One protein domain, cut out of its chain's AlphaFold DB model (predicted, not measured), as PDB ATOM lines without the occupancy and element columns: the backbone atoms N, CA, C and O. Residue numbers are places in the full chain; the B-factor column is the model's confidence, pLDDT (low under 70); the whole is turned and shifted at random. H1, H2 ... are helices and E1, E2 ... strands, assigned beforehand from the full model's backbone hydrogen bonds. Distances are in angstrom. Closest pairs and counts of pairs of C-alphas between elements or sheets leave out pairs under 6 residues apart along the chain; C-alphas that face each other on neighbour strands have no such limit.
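What this domain is: This is residues 77 to 202 of the 239 residues of the protein "Recombination endonuclease VII" of Streptomyces sp. DvalAA-14 (UniProt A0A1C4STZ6). A two-stranded hairpin, E1 and E2, sits in the middle of a loop-rich domain, with H1 and short H4 packed beside E2 and H2 beside E1. H2 and H3 lie toward one end of the long axis, joined there by a short link, and H5 lies toward the opposite end, beyond H1. The printed part has 126 residues, with order H1, E1, E2, H2, H3, H4, H5; the sheet E1 - E2 is antiparallel. The class is mixed, helices and strands, though under half of the residues are in named elements. The whole is compact, with radius of gyration of the C-alphas 14.4 A, and elongated, spanning 46 by 30 by 27 A.

Where its parts are: After residues 77 to 92, H1 spans residues 93 to 101, 12.3 A, from C-alpha 93 at (80.354, 51.214, 99.806). E1 is residues 121 to 125, 12.8 A, and E2 residues 132 to 137, 14.6 A. H2 is residues 138 to 146, 12.6 A; H3 is 153 to 159; H4 is 162 to 165. H5, residues 189 to 200, is 16.3 A long and ends at C-alpha 200 (68.374, 62.623, 110.400).

How they stand to each other: The hairpin E1 and E2 has N 122 and O 136 within hydrogen-bond range at 2.8 A. The closest C-alphas of H1 and E2, Leu 97 and Gly 134, are 7.2 A apart; those of E2 and H4, Arg 133 and Ala 163, 5.1 A; those of E1 and H2, Leu 121 and His 138, 6.3 A. H2 and H3 are close but not clearly touching, closest at C-alphas Glu 144 and Tyr 154, 6.0 A. H1 and H5 only just touch, with 3 pairs of C-alphas within 8 A, closest Ala 99 and Leu 198 at 7.5 A, at a shallow tilt of 22 degrees, the same way. Every O i to N i+4 pair is within hydrogen-bond range in H1, H3 and H5, and 4 of 5 in H2; H4 is too short for one.

The domain as a whole: The C-alphas of Val 150 and Ala 187, the two farthest apart, are 47.4 A apart. The printed part has no cut. The links H1 to E1 and H4 to H5 are long, and residues 183 to 188 stand free. Mean pLDDT of the printed part is 79.3; residues 115 to 119, 147 to 148 and 174 to 202 are under 70.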
ATOM      1  N   CYS A  77      84.334  55.832 116.656       97.38
ATOM      2  CA  CYS A  77      83.311  55.314 115.754       97.38
ATOM      3  C   CYS A  77      82.311  54.360 116.417       97.38
ATOM      4  O   CYS A  77      81.217  54.185 115.896       97.38
ATOM      5  N   TRP A  78      82.638  53.783 117.576       97.31
ATOM      6  CA  TRP A  78      81.709  52.932 118.329       97.31
ATOM      7  C   TRP A  78      80.587  53.715 119.016       97.31
ATOM      8  O   TRP A  78      79.624  53.119 119.482       97.31
ATOM      9  N   PHE A  79      80.713  55.040 119.093       96.00
ATOM     10  CA  PHE A  79      79.700  55.919 119.670       96.00
ATOM     11  C   PHE A  79      78.773  56.533 118.626       96.00
ATOM     12  O   PHE A  79      77.895  57.317 118.977       96.00
ATOM     13  N   TRP A  80      78.988  56.247 117.342       95.00
ATOM     14  CA  TRP A  80      78.185  56.825 116.274       95.00
ATOM     15  C   TRP A  80      76.999  55.915 115.961       95.00
ATOM     16  O   TRP A  80      77.167  54.693 115.923       95.00
ATOM     17  N   PRO A  81      75.805  56.480 115.724       93.50
ATOM     18  CA  PRO A  81      74.635  55.684 115.388       93.50
ATOM     19  C   PRO A  81      74.870  54.940 114.071       93.50
ATOM     20  O   PRO A  81      75.278  55.536 113.072       93.50
ATOM     21  N   VAL A  82      74.610  53.634 114.066       91.75
ATOM     22  CA  VAL A  82      74.590  52.832 112.840       91.75
ATOM     23  C   VAL A  82      73.181  52.932 112.257       91.75
ATOM     24  O   VAL A  82      72.223  52.558 112.936       91.75
ATOM     25  N   PRO A  83      73.022  53.481 111.048       85.81
ATOM     26  CA  PRO A  83      71.710  53.607 110.427       85.81
ATOM     27  C   PRO A  83      71.172  52.264 109.919       85.81
ATOM     28  O   PRO A  83      71.922  51.300 109.765       85.81
ATOM     29  N   ASP A  84      69.902  52.250 109.513       86.12
ATOM     30  CA  ASP A  84      69.446  51.254 108.545       86.12
ATOM     31  C   ASP A  84      70.052  51.556 107.164       86.12
ATOM     32  O   ASP A  84      69.877  52.641 106.608       86.12
ATOM     33  N   LEU A  85      70.793  50.589 106.625       84.75
ATOM     34  CA  LEU A  85      71.471  50.681 105.332       84.75
ATOM     35  C   LEU A  85      70.638  50.108 104.183       84.75
ATOM     36  O   LEU A  85      71.080  50.146 103.033       84.75
ATOM     37  N   SER A  86      69.442  49.580 104.461       82.81
ATOM     38  CA  SER A  86      68.555  48.997 103.451       82.81
ATOM     39  C   SER A  86      68.238  49.973 102.309       82.81
ATOM     40  O   SER A  86      68.192  49.560 101.150       82.81
ATOM     41  N   THR A  87      68.125  51.264 102.624       78.19
ATOM     42  CA  THR A  87      67.844  52.356 101.681       78.19
ATOM     43  C   THR A  87      69.076  52.829 100.907       78.19
ATOM     44  O   THR A  87      68.942  53.451  99.859       78.19
ATOM     45  N   LEU A  88      70.288  52.498 101.369       78.56
ATOM     46  CA  LEU A  88      71.552  52.945 100.772       78.56
ATOM     47  C   LEU A  88      72.226  51.869  99.907       78.56
ATOM     48  O   LEU A  88      73.334  52.082  99.421       78.56
ATOM     49  N   ARG A  89      71.561  50.728  99.668       77.00
ATOM     50  CA  ARG A  89      72.099  49.586  98.896       77.00
ATOM     51  C   ARG A  89      72.548  49.938  97.475       77.00
ATOM     52  O   ARG A  89      73.383  49.234  96.919       77.00
ATOM     53  N   ALA A  90      71.974  50.983  96.881       81.31
ATOM     54  CA  ALA A  90      72.318  51.433  95.532       81.31
ATOM     55  C   ALA A  90      73.601  52.286  95.479       81.31
ATOM     56  O   ALA A  90      74.119  52.533  94.391       81.31
ATOM     57  N   LEU A  91      74.099  52.764  96.625       83.19
ATOM     58  CA  LEU A  91      75.320  53.560  96.700       83.19
ATOM     59  C   LEU A  91      76.549  52.659  96.793       83.19
ATOM     60  O   LEU A  91      76.512  51.574  97.374       83.19
ATOM     61  N   ASP A  92      77.676  53.133  96.263       88.69
ATOM     62  CA  ASP A  92      78.938  52.436  96.458       88.69
ATOM     63  C   ASP A  92      79.352  52.467  97.941       88.69
ATOM     64  O   ASP A  92      79.139  53.447  98.663       88.69
ATOM     65  N   HIS A  93      79.974  51.379  98.402       90.88
ATOM     66  CA  HIS A  93      80.354  51.214  99.806       90.88
ATOM     67  C   HIS A  93      81.255  52.341 100.324       90.88
ATOM     68  O   HIS A  93      81.174  52.719 101.495       90.88
ATOM     69  N   ALA A  94      82.114  52.896  99.472       89.31
ATOM     70  CA  ALA A  94      83.033  53.936  99.893       89.31
ATOM     71  C   ALA A  94      82.310  55.274 100.122       89.31
ATOM     72  O   ALA A  94      82.624  55.973 101.087       89.31
ATOM     73  N   THR A  95      81.301  55.595  99.309       87.50
ATOM     74  CA  THR A  95      80.403  56.736  99.526       87.50
ATOM     75  C   THR A  95      79.608  56.582 100.819       87.50
ATOM     76  O   THR A  95      79.571  57.527 101.610       87.50
ATOM     77  N   VAL A  96      79.044  55.397 101.092       91.06
ATOM     78  CA  VAL A  96      78.323  55.126 102.353       91.06
ATOM     79  C   VAL A  96      79.242  55.336 103.558       91.06
ATOM     80  O   VAL A  96      78.899  56.069 104.487       91.06
ATOM     81  N   LEU A  97      80.449  54.764 103.518       93.19
ATOM     82  CA  LEU A  97      81.445  54.928 104.575       93.19
ATOM     83  C   LEU A  97      81.819  56.403 104.784       93.19
ATOM     84  O   LEU A  97      81.851  56.893 105.914       93.19
ATOM     85  N   ALA A  98      82.116  57.121 103.698       90.06
ATOM     86  CA  ALA A  98      82.514  58.522 103.753       90.06
ATOM     87  C   ALA A  98      81.403  59.406 104.333       90.06
ATOM     88  O   ALA A  98      81.698  60.286 105.150       90.06
ATOM     89  N   ALA A  99      80.154  59.161 103.933       90.00
ATOM     90  CA  ALA A  99      78.990  59.873 104.436       90.00
ATOM     91  C   ALA A  99      78.770  59.601 105.926       90.00
ATOM     92  O   ALA A  99      78.617  60.550 106.688       90.00
ATOM     93  N   TRP A 100      78.853  58.343 106.368       93.31
ATOM     94  CA  TRP A 100      78.694  57.986 107.780       93.31
ATOM     95  C   TRP A 100      79.760  58.576 108.693       93.31
ATOM     96  O   TRP A 100      79.458  59.065 109.780       93.31
ATOM     97  N   GLN A 101      81.009  58.625 108.234       94.19
ATOM     98  CA  GLN A 101      82.070  59.250 109.016       94.19
ATOM     99  C   GLN A 101      81.997  60.779 109.052       94.19
ATOM    100  O   GLN A 101      82.644  61.369 109.914       94.19
ATOM    101  N   GLN A 102      81.254  61.418 108.139       91.44
ATOM    102  CA  GLN A 102      81.070  62.875 108.076       91.44
ATOM    103  C   GLN A 102      82.391  63.655 108.233       91.44
ATOM    104  O   GLN A 102      82.498  64.567 109.050       91.44
ATOM    105  N   ASP A 103      83.428  63.258 107.486       90.94
ATOM    106  CA  ASP A 103      84.748  63.909 107.536       90.94
ATOM    107  C   ASP A 103      85.401  63.879 108.942       90.94
ATOM    108  O   ASP A 103      86.152  64.779 109.320       90.94
ATOM    109  N   ARG A 104      85.164  62.815 109.729       93.88
ATOM    110  CA  ARG A 104      85.803  62.576 111.039       93.88
ATOM    111  C   ARG A 104      86.645  61.303 111.066       93.88
ATOM    112  O   ARG A 104      86.294  60.272 110.494       93.88
ATOM    113  N   CYS A 105      87.743  61.350 111.821       96.00
ATOM    114  CA  CYS A 105      88.572  60.181 112.119       96.00
ATOM    115  C   CYS A 105      87.798  59.126 112.929       96.00
ATOM    116  O   CYS A 105      87.288  59.439 114.004       96.00
ATOM    117  N   ALA A 106      87.800  57.865 112.487       97.75
ATOM    118  CA  ALA A 106      87.118  56.769 113.187       97.75
ATOM    119  C   ALA A 106      87.652  56.505 114.607       97.75
ATOM    120  O   ALA A 106      86.908  56.095 115.488       97.75
ATOM    121  N   ILE A 107      88.937  56.768 114.863       96.94
ATOM    122  CA  ILE A 107      89.552  56.489 116.171       96.94
ATOM    123  C   ILE A 107      89.333  57.627 117.172       96.94
ATOM    124  O   ILE A 107      89.061  57.364 118.340       96.94
ATOM    125  N   CYS A 108      89.474  58.885 116.749       95.12
ATOM    126  CA  CYS A 108      89.521  60.030 117.668       95.12
ATOM    127  C   CYS A 108      88.498  61.134 117.381       95.12
ATOM    128  O   CYS A 108      88.587  62.188 118.002       95.12
ATOM    129  N   ALA A 109      87.594  60.940 116.418       95.12
ATOM    130  CA  ALA A 109      86.588  61.907 115.961       95.12
ATOM    131  C   ALA A 109      87.117  63.263 115.459       95.12
ATOM    132  O   ALA A 109      86.321  64.099 115.042       95.12
ATOM    133  N   THR A 110      88.436  63.492 115.441       91.06
ATOM    134  CA  THR A 110      89.011  64.744 114.932       91.06
ATOM    135  C   THR A 110      88.549  64.974 113.490       91.06
ATOM    136  O   THR A 110      88.744  64.073 112.660       91.06
ATOM    137  N   PRO A 111      87.951  66.142 113.192       89.44
ATOM    138  CA  PRO A 111      87.479  66.457 111.855       89.44
ATOM    139  C   PRO A 111      88.653  66.647 110.894       89.44
ATOM    140  O   PRO A 111      89.760  67.031 111.289       89.44
ATOM    141  N   GLY A 112      88.416  66.398 109.613       84.38
ATOM    142  CA  GLY A 112      89.433  66.543 108.592       84.38
ATOM    143  C   GLY A 112      88.898  66.393 107.176       84.38
ATOM    144  O   GLY A 112      87.929  65.692 106.942       84.38
ATOM    145  N   ARG A 113      89.551  67.038 106.207       79.06
ATOM    146  CA  ARG A 113      89.169  66.909 104.797       79.06
ATOM    147  C   ARG A 113      89.658  65.567 104.251       79.06
ATOM    148  O   ARG A 113      90.828  65.226 104.433       79.06
ATOM    149  N   ARG A 114      88.800  64.833 103.543       72.56
ATOM    150  CA  ARG A 114      89.212  63.702 102.692       72.56
ATOM    151  C   ARG A 114      89.937  64.215 101.435       72.56
ATOM    152  O   ARG A 114      89.549  65.244 100.890       72.56
ATOM    153  N   GLY A 115      90.939  63.478 100.946       56.22
ATOM    154  CA  GLY A 115      91.479  63.660  99.587       56.22
ATOM    155  C   GLY A 115      93.006  63.738  99.478       56.22
ATOM    156  O   GLY A 115      93.581  64.816  99.572       56.22
ATOM    157  N   GLY A 116      93.655  62.607  99.183       56.22
ATOM    158  CA  GLY A 116      95.031  62.547  98.659       56.22
ATOM    159  C   GLY A 116      96.087  63.355  99.431       56.22
ATOM    160  O   GLY A 116      96.043  63.437 100.654       56.22
ATOM    161  N   GLN A 117      97.045  63.958  98.712       43.41
ATOM    162  CA  GLN A 117      98.208  64.654  99.297       43.41
ATOM    163  C   GLN A 117      97.873  65.893 100.153       43.41
ATOM    164  O   GLN A 117      98.744  66.376 100.872       43.41
ATOM    165  N   GLN A 118      96.638  66.404 100.095       49.88
ATOM    166  CA  GLN A 118      96.196  67.590 100.846       49.88
ATOM    167  C   GLN A 118      95.118  67.282 101.903       49.88
ATOM    168  O   GLN A 118      94.811  68.129 102.743       49.88
ATOM    169  N   GLY A 119      94.531  66.083 101.872       59.09
ATOM    170  CA  GLY A 119      93.520  65.635 102.821       59.09
ATOM    171  C   GLY A 119      94.141  65.285 104.169       59.09
ATOM    172  O   GLY A 119      95.185  64.642 104.250       59.09
ATOM    173  N   THR A 120      93.489  65.689 105.257       79.06
ATOM    174  CA  THR A 120      93.920  65.334 106.615       79.06
ATOM    175  C   THR A 120      93.422  63.954 107.049       79.06
ATOM    176  O   THR A 120      93.945  63.412 108.031       79.06
ATOM    177  N   LEU A 121      92.457  63.377 106.317       90.50
ATOM    178  CA  LEU A 121      91.981  62.003 106.482       90.50
ATOM    179  C   LEU A 121      92.469  61.086 105.355       90.50
ATOM    180  O   LEU A 121      92.356  61.414 104.173       90.50
ATOM    181  N   VAL A 122      92.942  59.905 105.742       90.69
ATOM    182  CA  VAL A 122      93.408  58.830 104.864       90.69
ATOM    183  C   VAL A 122      92.506  57.610 105.014       90.69
ATOM    184  O   VAL A 122      92.019  57.339 106.111       90.69
ATOM    185  N   LEU A 123      92.253  56.906 103.909       93.00
ATOM    186  CA  LEU A 123      91.518  55.645 103.932       93.00
ATOM    187  C   LEU A 123      92.461  54.546 104.422       93.00
ATOM    188  O   LEU A 123      93.436  54.200 103.758       93.00
ATOM    189  N   ASP A 124      92.171  54.054 105.609       94.62
ATOM    190  CA  ASP A 124      92.894  52.991 106.274       94.62
ATOM    191  C   ASP A 124      92.369  51.619 105.825       94.62
ATOM    192  O   ASP A 124      91.177  51.452 105.541       94.62
ATOM    193  N   HIS A 125      93.264  50.636 105.751       94.94
ATOM    194  CA  HIS A 125      92.960  49.296 105.262       94.94
ATOM    195  C   HIS A 125      93.742  48.236 106.024       94.94
ATOM    196  O   HIS A 125      94.786  48.499 106.616       94.94
ATOM    197  N   ASP A 126      93.209  47.028 106.011       93.25
ATOM    198  CA  ASP A 126      93.890  45.860 106.528       93.25
ATOM    199  C   ASP A 126      95.007  45.441 105.558       93.25
ATOM    200  O   ASP A 126      94.767  45.268 104.363       93.25
ATOM    201  N   HIS A 127      96.240  45.328 106.053       89.62
ATOM    202  CA  HIS A 127      97.409  45.070 105.206       89.62
ATOM    203  C   HIS A 127      97.514  43.611 104.734       89.62
ATOM    204  O   HIS A 127      98.260  43.343 103.795       89.62
ATOM    205  N   GLU A 128      96.791  42.675 105.356       90.06
ATOM    206  CA  GLU A 128      96.796  41.260 104.968       90.06
ATOM    207  C   GLU A 128      95.772  40.997 103.856       90.06
ATOM    208  O   GLU A 128      96.060  40.338 102.859       90.06
ATOM    209  N   THR A 129      94.572  41.557 104.005       90.75
ATOM    210  CA  THR A 129      93.429  41.331 103.107       90.75
ATOM    211  C   THR A 129      93.251  42.428 102.054       90.75
ATOM    212  O   THR A 129      92.577  42.223 101.041       90.75
ATOM    213  N   GLY A 130      93.815  43.616 102.287       91.19
ATOM    214  CA  GLY A 130      93.614  44.807 101.460       91.19
ATOM    215  C   GLY A 130      92.221  45.437 101.594       91.19
ATOM    216  O   GLY A 130      91.876  46.328 100.809       91.19
ATOM    217  N   LEU A 131      91.392  44.979 102.538       94.62
ATOM    218  CA  LEU A 131      90.040  45.498 102.746       94.62
ATOM    219  C   LEU A 131      90.069  46.825 103.504       94.62
ATOM    220  O   LEU A 131      90.797  46.994 104.481       94.62
ATOM    221  N   SER A 132      89.261  47.782 103.052       95.38
ATOM    222  CA  SER A 132      89.147  49.085 103.707       95.38
ATOM    223  C   SER A 132      88.460  48.973 105.066       95.38
ATOM    224  O   SER A 132      87.463  48.271 105.211       95.38
ATOM    225  N   ARG A 133      88.990  49.693 106.061       97.31
ATOM    226  CA  ARG A 133      88.486  49.702 107.443       97.31
ATOM    227  C   ARG A 133      87.717  50.984 107.755       97.31
ATOM    228  O   ARG A 133      86.630  50.923 108.323       97.31
ATOM    229  N   GLY A 134      88.254  52.141 107.373       96.06
ATOM    230  CA  GLY A 134      87.704  53.446 107.743       96.06
ATOM    231  C   GLY A 134      88.620  54.606 107.362       96.06
ATOM    232  O   GLY A 134      89.773  54.413 107.005       96.06
ATOM    233  N   TYR A 135      88.135  55.837 107.465       95.75
ATOM    234  CA  TYR A 135      88.956  57.040 107.360       95.75
ATOM    235  C   TYR A 135      89.571  57.407 108.713       95.75
ATOM    236  O   TYR A 135      88.865  57.548 109.719       95.75
ATOM    237  N   LEU A 136      90.884  57.629 108.726       95.31
ATOM    238  CA  LEU A 136      91.662  58.021 109.899       95.31
ATOM    239  C   LEU A 136      92.411  59.326 109.646       95.31
ATOM    240  O   LEU A 136      92.868  59.587 108.540       95.31
ATOM    241  N   CYS A 137      92.614  60.138 110.684       93.56
ATOM    242  CA  CYS A 137      93.566  61.242 110.577       93.56
ATOM    243  C   CYS A 137      94.998  60.701 110.492       93.56
ATOM    244  O   CYS A 137      95.299  59.653 111.066       93.56
ATOM    245  N   HIS A 138      95.914  61.443 109.863       89.75
ATOM    246  CA  HIS A 138      97.306  61.002 109.688       89.75
ATOM    247  C   HIS A 138      97.980  60.556 111.002       89.75
ATOM    248  O   HIS A 138      98.738  59.588 111.032       89.75
ATOM    249  N   ARG A 139      97.694  61.237 112.123       89.38
ATOM    250  CA  ARG A 139      98.239  60.868 113.443       89.38
ATOM    251  C   ARG A 139      97.745  59.498 113.907       89.38
ATOM    252  O   ARG A 139      98.545  58.717 114.415       89.38
ATOM    253  N   CYS A 140      96.447  59.229 113.760       93.75
ATOM    254  CA  CYS A 140      95.872  57.942 114.134       93.75
ATOM    255  C   CYS A 140      96.314  56.845 113.173       93.75
ATOM    256  O   CYS A 140      96.729  55.807 113.659       93.75
ATOM    257  N   ASN A 141      96.330  57.105 111.864       93.19
ATOM    258  CA  ASN A 141      96.796  56.149 110.860       93.19
ATOM    259  C   ASN A 141      98.251  55.728 111.107       93.19
ATOM    260  O   ASN A 141      98.550  54.552 111.243       93.19
ATOM    261  N   LYS A 142      99.156  56.700 111.286       89.31
ATOM    262  CA  LYS A 142     100.563  56.412 111.593       89.31
ATOM    263  C   LYS A 142     100.717  55.600 112.880       89.31
ATOM    264  O   LYS A 142     101.560  54.716 112.958       89.31
ATOM    265  N   ARG A 143      99.941  55.923 113.920       89.75
ATOM    266  CA  ARG A 143      99.975  55.161 115.174       89.75
ATOM    267  C   ARG A 143      99.380  53.773 115.015       89.75
ATOM    268  O   ARG A 143      99.915  52.866 115.626       89.75
ATOM    269  N   GLU A 144      98.330  53.607 114.220       91.19
ATOM    270  CA  GLU A 144      97.720  52.307 113.949       91.19
ATOM    271  C   GLU A 144      98.789  51.338 113.436       91.19
ATOM    272  O   GLU A 144      98.982  50.296 114.065       91.19
ATOM    273  N   SER A 145      99.599  51.754 112.459       82.69
ATOM    274  CA  SER A 145     100.658  50.919 111.871       82.69
ATOM    275  C   SER A 145     101.803  50.563 112.831       82.69
ATOM    276  O   SER A 145     102.552  49.626 112.578       82.69
ATOM    277  N   HIS A 146     101.966  51.309 113.928       77.75
ATOM    278  CA  HIS A 146     103.040  51.113 114.914       77.75
ATOM    279  C   HIS A 146     102.528  50.737 116.309       77.75
ATOM    280  O   HIS A 146     103.311  50.683 117.259       77.75
ATOM    281  N   SER A 147     101.217  50.567 116.474       67.31
ATOM    282  CA  SER A 147     100.615  50.474 117.800       67.31
ATOM    283  C   SER A 147     100.954  49.135 118.443       67.31
ATOM    284  O   SER A 147     100.423  48.088 118.078       67.31
ATOM    285  N   THR A 148     101.820  49.186 119.455       64.50
ATOM    286  CA  THR A 148     101.822  48.185 120.520       64.50
ATOM    287  C   THR A 148     100.496  48.296 121.286       64.50
ATOM    288  O   THR A 148      99.902  49.382 121.313       64.50
ATOM    289  N   PRO A 149      99.990  47.213 121.901       70.06
ATOM    290  CA  PRO A 149      98.635  47.148 122.458       70.06
ATOM    291  C   PRO A 149      98.473  47.943 123.766       70.06
ATOM    292  O   PRO A 149      97.776  47.508 124.662       70.06
ATOM    293  N   VAL A 150      99.119  49.102 123.902       81.94
ATOM    294  CA  VAL A 150      99.095  49.947 125.105       81.94
ATOM    295  C   VAL A 150      97.880  50.879 125.118       81.94
ATOM    296  O   VAL A 150      97.449  51.288 126.184       81.94
ATOM    297  N   ASP A 151      97.322  51.224 123.956       91.12
ATOM    298  CA  ASP A 151      96.115  52.051 123.809       91.12
ATOM    299  C   ASP A 151      95.026  51.220 123.127       91.12
ATOM    300  O   ASP A 151      95.151  50.871 121.952       91.12
ATOM    301  N   GLY A 152      93.967  50.899 123.873       94.12
ATOM    302  CA  GLY A 152      92.899  49.985 123.468       94.12
ATOM    303  C   GLY A 152      92.134  50.412 122.222       94.12
ATOM    304  O   GLY A 152      91.555  49.568 121.540       94.12
ATOM    305  N   ARG A 153      92.178  51.700 121.859       95.94
ATOM    306  CA  ARG A 153      91.425  52.215 120.707       95.94
ATOM    307  C   ARG A 153      91.849  51.562 119.401       95.94
ATOM    308  O   ARG A 153      91.007  51.366 118.535       95.94
ATOM    309  N   TYR A 154      93.129  51.222 119.258       95.69
ATOM    310  CA  TYR A 154      93.676  50.617 118.043       95.69
ATOM    311  C   TYR A 154      93.265  49.147 117.865       95.69
ATOM    312  O   TYR A 154      92.676  48.840 116.830       95.69
ATOM    313  N   PRO A 155      93.489  48.229 118.831       95.06
ATOM    314  CA  PRO A 155      92.998  46.858 118.698       95.06
ATOM    315  C   PRO A 155      91.467  46.794 118.614       95.06
ATOM    316  O   PRO A 155      90.940  46.029 117.809       95.06
ATOM    317  N   ASN A 156      90.741  47.639 119.355       96.12
ATOM    318  CA  ASN A 156      89.283  47.714 119.244       96.12
ATOM    319  C   ASN A 156      88.838  48.201 117.857       96.12
ATOM    320  O   ASN A 156      87.942  47.610 117.258       96.12
ATOM    321  N   TYR A 157      89.508  49.212 117.300       97.06
ATOM    322  CA  TYR A 157      89.275  49.652 115.925       97.06
ATOM    323  C   TYR A 157      89.509  48.532 114.904       97.06
ATOM    324  O   TYR A 157      88.690  48.376 114.011       97.06
ATOM    325  N   ARG A 158      90.556  47.707 115.048       95.50
ATOM    326  CA  ARG A 158      90.779  46.556 114.150       95.50
ATOM    327  C   ARG A 158      89.685  45.496 114.258       95.50
ATOM    328  O   ARG A 158      89.312  44.910 113.250       95.50
ATOM    329  N   ARG A 159      89.180  45.253 115.470       95.69
ATOM    330  CA  ARG A 159      88.137  44.251 115.728       95.69
ATOM    331  C   ARG A 159      86.791  44.645 115.129       95.69
ATOM    332  O   ARG A 159      86.069  43.782 114.644       95.69
ATOM    333  N   LEU A 160      86.431  45.922 115.227       97.19
ATOM    334  CA  LEU A 160      85.133  46.415 114.778       97.19
ATOM    335  C   LEU A 160      85.280  47.806 114.133       97.19
ATOM    336  O   LEU A 160      84.876  48.812 114.731       97.19
ATOM    337  N   PRO A 161      85.917  47.886 112.949       97.81
ATOM    338  CA  PRO A 161      86.105  49.138 112.227       97.81
ATOM    339  C   PRO A 161      84.793  49.603 111.572       97.81
ATOM    340  O   PRO A 161      83.860  48.809 111.430       97.81
ATOM    341  N   PRO A 162      84.717  50.865 111.110       98.00
ATOM    342  CA  PRO A 162      83.565  51.408 110.387       98.00
ATOM    343  C   PRO A 162      83.004  50.512 109.280       98.00
ATOM    344  O   PRO A 162      81.798  50.297 109.228       98.00
ATOM    345  N   ALA A 163      83.860  49.958 108.417       96.88
ATOM    346  CA  ALA A 163      83.409  49.089 107.334       96.88
ATOM    347  C   ALA A 163      82.669  47.851 107.870       96.88
ATOM    348  O   ALA A 163      81.608  47.513 107.363       96.88
ATOM    349  N   VAL A 164      83.157  47.241 108.955       96.75
ATOM    350  CA  VAL A 164      82.494  46.089 109.588       96.75
ATOM    351  C   VAL A 164      81.209  46.509 110.308       96.75
ATOM    352  O   VAL A 164      80.201  45.828 110.157       96.75
ATOM    353  N   LEU A 165      81.208  47.638 111.034       96.50
ATOM    354  CA  LEU A 165      80.002  48.187 111.681       96.50
ATOM    355  C   LEU A 165      78.855  48.405 110.688       96.50
ATOM    356  O   LEU A 165      77.695  48.202 111.028       96.50
ATOM    357  N   LEU A 166      79.198  48.817 109.469       95.06
ATOM    358  CA  LEU A 166      78.257  49.105 108.393       95.06
ATOM    359  C   LEU A 166      78.026  47.902 107.456       95.06
ATOM    360  O   LEU A 166      77.331  48.037 106.456       95.06
ATOM    361  N   GLY A 167      78.626  46.734 107.712       94.69
ATOM    362  CA  GLY A 167      78.505  45.572 106.819       94.69
ATOM    363  C   GLY A 167      79.052  45.803 105.400       94.69
ATOM    364  O   GLY A 167      78.612  45.162 104.448       94.69
ATOM    365  N   LEU A 168      79.996  46.732 105.243       93.12
ATOM    366  CA  LEU A 168      80.621  47.099 103.977       93.12
ATOM    367  C   LEU A 168      81.879  46.262 103.742       93.12
ATOM    368  O   LEU A 168      82.697  46.071 104.639       93.12
ATOM    369  N   SER A 169      82.087  45.834 102.498       92.69
ATOM    370  CA  SER A 169      83.322  45.166 102.079       92.69
ATOM    371  C   SER A 169      83.769  45.695 100.725       92.69
ATOM    372  O   SER A 169      83.035  45.614  99.740       92.69
ATOM    373  N   PHE A 170      84.949  46.307 100.681       91.56
ATOM    374  CA  PHE A 170      85.558  46.798  99.449       91.56
ATOM    375  C   PHE A 170      87.074  46.922  99.613       91.56
ATOM    376  O   PHE A 170      87.592  47.146 100.712       91.56
ATOM    377  N   ARG A 171      87.800  46.747  98.505       90.25
ATOM    378  CA  ARG A 171      89.262  46.838  98.495       90.25
ATOM    379  C   ARG A 171      89.717  48.286  98.550       90.25
ATOM    380  O   ARG A 171      89.093  49.167  97.961       90.25
ATOM    381  N   TYR A 172      90.850  48.507  99.205       81.88
ATOM    382  CA  TYR A 172      91.581  49.760  99.118       81.88
ATOM    383  C   TYR A 172      92.045  49.988  97.673       81.88
ATOM    384  O   TYR A 172      93.024  49.401  97.211       81.88
ATOM    385  N   SER A 173      91.327  50.825  96.926       70.81
ATOM    386  CA  SER A 173      91.818  51.348  95.655       70.81
ATOM    387  C   SER A 173      92.681  52.572  95.935       70.81
ATOM    388  O   SER A 173      92.243  53.505  96.604       70.81
ATOM    389  N   GLN A 174      93.890  52.628  95.370       53.75
ATOM    390  CA  GLN A 174      94.784  53.792  95.502       53.75
ATOM    391  C   GLN A 174      94.156  55.115  95.006       53.75
ATOM    392  O   GLN A 174      94.664  56.197  95.297       53.75
ATOM    393  N   ARG A 175      93.024  55.055  94.290       50.38
ATOM    394  CA  ARG A 175      92.145  56.204  94.063       50.38
ATOM    395  C   ARG A 175      91.109  56.279  95.179       50.38
ATOM    396  O   ARG A 175      90.201  55.454  95.234       50.38
ATOM    397  N   ALA A 176      91.232  57.296  96.032       52.00
ATOM    398  CA  ALA A 176      90.133  57.700  96.897       52.00
ATOM    399  C   ALA A 176      88.916  58.027  96.010       52.00
ATOM    400  O   ALA A 176      89.077  58.791  95.051       52.00
ATOM    401  N   PRO A 177      87.723  57.476  96.293       51.16
ATOM    402  CA  PRO A 177      86.527  57.866  95.570       51.16
ATOM    403  C   PRO A 177      86.318  59.367  95.754       51.16
ATOM    404  O   PRO A 177      86.404  59.898  96.867       51.16
ATOM    405  N   GLN A 178      86.094  60.068  94.646       50.88
ATOM    406  CA  GLN A 178      85.659  61.452  94.712       50.88
ATOM    407  C   GLN A 178      84.228  61.428  95.240       50.88
ATOM    408  O   GLN A 178      83.319  61.044  94.514       50.88
ATOM    409  N   VAL A 179      84.026  61.817  96.503       48.78
ATOM    410  CA  VAL A 179      82.674  62.130  96.973       48.78
ATOM    411  C   VAL A 179      82.166  63.248  96.067       48.78
ATOM    412  O   VAL A 179      82.831  64.290  95.988       48.78
ATOM    413  N   PRO A 180      81.045  63.059  95.354       41.69
ATOM    414  CA  PRO A 180      80.510  64.109  94.517       41.69
ATOM    415  C   PRO A 180      80.280  65.348  95.379       41.69
ATOM    416  O   PRO A 180      79.615  65.296  96.415       41.69
ATOM    417  N   THR A 181      80.857  66.475  94.976       44.81
ATOM    418  CA  THR A 181      80.516  67.749  95.607       44.81
ATOM    419  C   THR A 181      79.033  68.022  95.374       44.81
ATOM    420  O   THR A 181      78.440  67.488  94.433       44.81
ATOM    421  N   ALA A 182      78.422  68.907  96.165       45.25
ATOM    422  CA  ALA A 182      77.023  69.274  95.954       45.25
ATOM    423  C   ALA A 182      76.720  69.729  94.500       45.25
ATOM    424  O   ALA A 182      75.580  69.629  94.050       45.25
ATOM    425  N   ARG A 183      77.747  70.155  93.748       38.25
ATOM    426  CA  ARG A 183      77.681  70.570  92.339       38.25
ATOM    427  C   ARG A 183      77.831  69.441  91.307       38.25
ATOM    428  O   ARG A 183      77.566  69.702  90.142       38.25
ATOM    429  N   THR A 184      78.265  68.234  91.682       39.38
ATOM    430  CA  THR A 184      78.629  67.164  90.723       39.38
ATOM    431  C   THR A 184      77.945  65.816  90.942       39.38
ATOM    432  O   THR A 184      78.183  64.901  90.158       39.38
ATOM    433  N   ALA A 185      77.101  65.646  91.964       37.22
ATOM    434  CA  ALA A 185      76.388  64.377  92.117       37.22
ATOM    435  C   ALA A 185      75.258  64.239  91.080       37.22
ATOM    436  O   ALA A 185      74.569  65.233  90.825       37.22
ATOM    437  N   PRO A 186      75.030  63.031  90.529       39.28
ATOM    438  CA  PRO A 186      73.882  62.773  89.670       39.28
ATOM    439  C   PRO A 186      72.594  63.146  90.413       39.28
ATOM    440  O   PRO A 186      72.441  62.848  91.599       39.28
ATOM    441  N   ALA A 187      71.692  63.846  89.727       41.62
ATOM    442  CA  ALA A 187      70.343  64.068  90.227       41.62
ATOM    443  C   ALA A 187      69.630  62.710  90.244       41.62
ATOM    444  O   ALA A 187      69.487  62.073  89.202       41.62
ATOM    445  N   GLY A 188      69.257  62.229  91.426       50.34
ATOM    446  CA  GLY A 188      68.604  60.937  91.569       50.34
ATOM    447  C   GLY A 188      68.201  60.645  93.014       50.34
ATOM    448  O   GLY A 188      68.822  61.175  93.939       50.34
ATOM    449  N   PRO A 189      67.197  59.774  93.213       51.91
ATOM    450  CA  PRO A 189      66.566  59.535  94.512       51.91
ATOM    451  C   PRO A 189      67.563  59.097  95.596       51.91
ATOM    452  O   PRO A 189      67.477  59.562  96.723       51.91
ATOM    453  N   ALA A 190      68.604  58.336  95.240       54.19
ATOM    454  CA  ALA A 190      69.624  57.875  96.188       54.19
ATOM    455  C   ALA A 190      70.468  59.007  96.819       54.19
ATOM    456  O   ALA A 190      70.993  58.854  97.922       54.19
ATOM    457  N   ARG A 191      70.618  60.151  96.135       54.88
ATOM    458  CA  ARG A 191      71.318  61.326  96.678       54.88
ATOM    459  C   ARG A 191      70.432  62.075  97.666       54.88
ATOM    460  O   ARG A 191      70.919  62.507  98.709       54.88
ATOM    461  N   ASP A 192      69.157  62.231  97.335       57.28
ATOM    462  CA  ASP A 192      68.185  62.887  98.206       57.28
ATOM    463  C   ASP A 192      67.922  62.038  99.450       57.28
ATOM    464  O   ASP A 192      67.842  62.581 100.549       57.28
ATOM    465  N   ASP A 193      67.938  60.711  99.306       58.91
ATOM    466  CA  ASP A 193      67.927  59.771 100.421       58.91
ATOM    467  C   ASP A 193      69.189  59.898 101.272       58.91
ATOM    468  O   ASP A 193      69.071  59.966 102.488       58.91
ATOM    469  N   LEU A 194      70.386  60.031 100.681       58.28
ATOM    470  CA  LEU A 194      71.623  60.271 101.437       58.28
ATOM    471  C   LEU A 194      71.616  61.622 102.170       58.28
ATOM    472  O   LEU A 194      72.101  61.715 103.294       58.28
ATOM    473  N   LEU A 195      71.093  62.681 101.552       57.19
ATOM    474  CA  LEU A 195      71.011  64.010 102.162       57.19
ATOM    475  C   LEU A 195      69.953  64.057 103.267       57.19
ATOM    476  O   LEU A 195      70.229  64.584 104.342       57.19
ATOM    477  N   ARG A 196      68.783  63.449 103.048       60.03
ATOM    478  CA  ARG A 196      67.752  63.257 104.075       60.03
ATOM    479  C   ARG A 196      68.277  62.375 105.208       60.03
ATOM    480  O   ARG A 196      68.054  62.675 106.373       60.03
ATOM    481  N   TRP A 197      69.037  61.337 104.877       57.97
ATOM    482  CA  TRP A 197      69.729  60.476 105.827       57.97
ATOM    483  C   TRP A 197      70.733  61.270 106.671       57.97
ATOM    484  O   TRP A 197      70.648  61.238 107.894       57.97
ATOM    485  N   LEU A 198      71.598  62.078 106.045       56.34
ATOM    486  CA  LEU A 198      72.543  62.968 106.733       56.34
ATOM    487  C   LEU A 198      71.851  64.004 107.637       56.34
ATOM    488  O   LEU A 198      72.411  64.343 108.674       56.34
ATOM    489  N   GLN A 199      70.649  64.466 107.277       58.03
ATOM    490  CA  GLN A 199      69.830  65.383 108.083       58.03
ATOM    491  C   GLN A 199      69.154  64.707 109.290       58.03
ATOM    492  O   GLN A 199      68.867  65.378 110.276       58.03
ATOM    493  N   VAL A 200      68.914  63.389 109.255       50.94
ATOM    494  CA  VAL A 200      68.374  62.623 110.400       50.94
ATOM    495  C   VAL A 200      69.476  62.251 111.399       50.94
ATOM    496  O   VAL A 200      69.229  62.210 112.602       50.94
ATOM    497  N   VAL A 201      70.707  62.030 110.923       44.56
ATOM    498  CA  VAL A 201      71.915  61.889 111.766       44.56
ATOM    499  C   VAL A 201      72.624  63.219 112.030       44.56
ATOM    500  O   VAL A 201      73.782  63.219 112.458       44.56
ATOM    501  N   ASP A 202      71.936  64.348 111.847       41.66
ATOM    502  CA  ASP A 202      72.349  65.637 112.401       41.66
ATOM    503  C   ASP A 202      72.157  65.564 113.927       41.66
ATOM    504  O   ASP A 202      71.248  66.136 114.522       41.66
TER     505      ASP A 202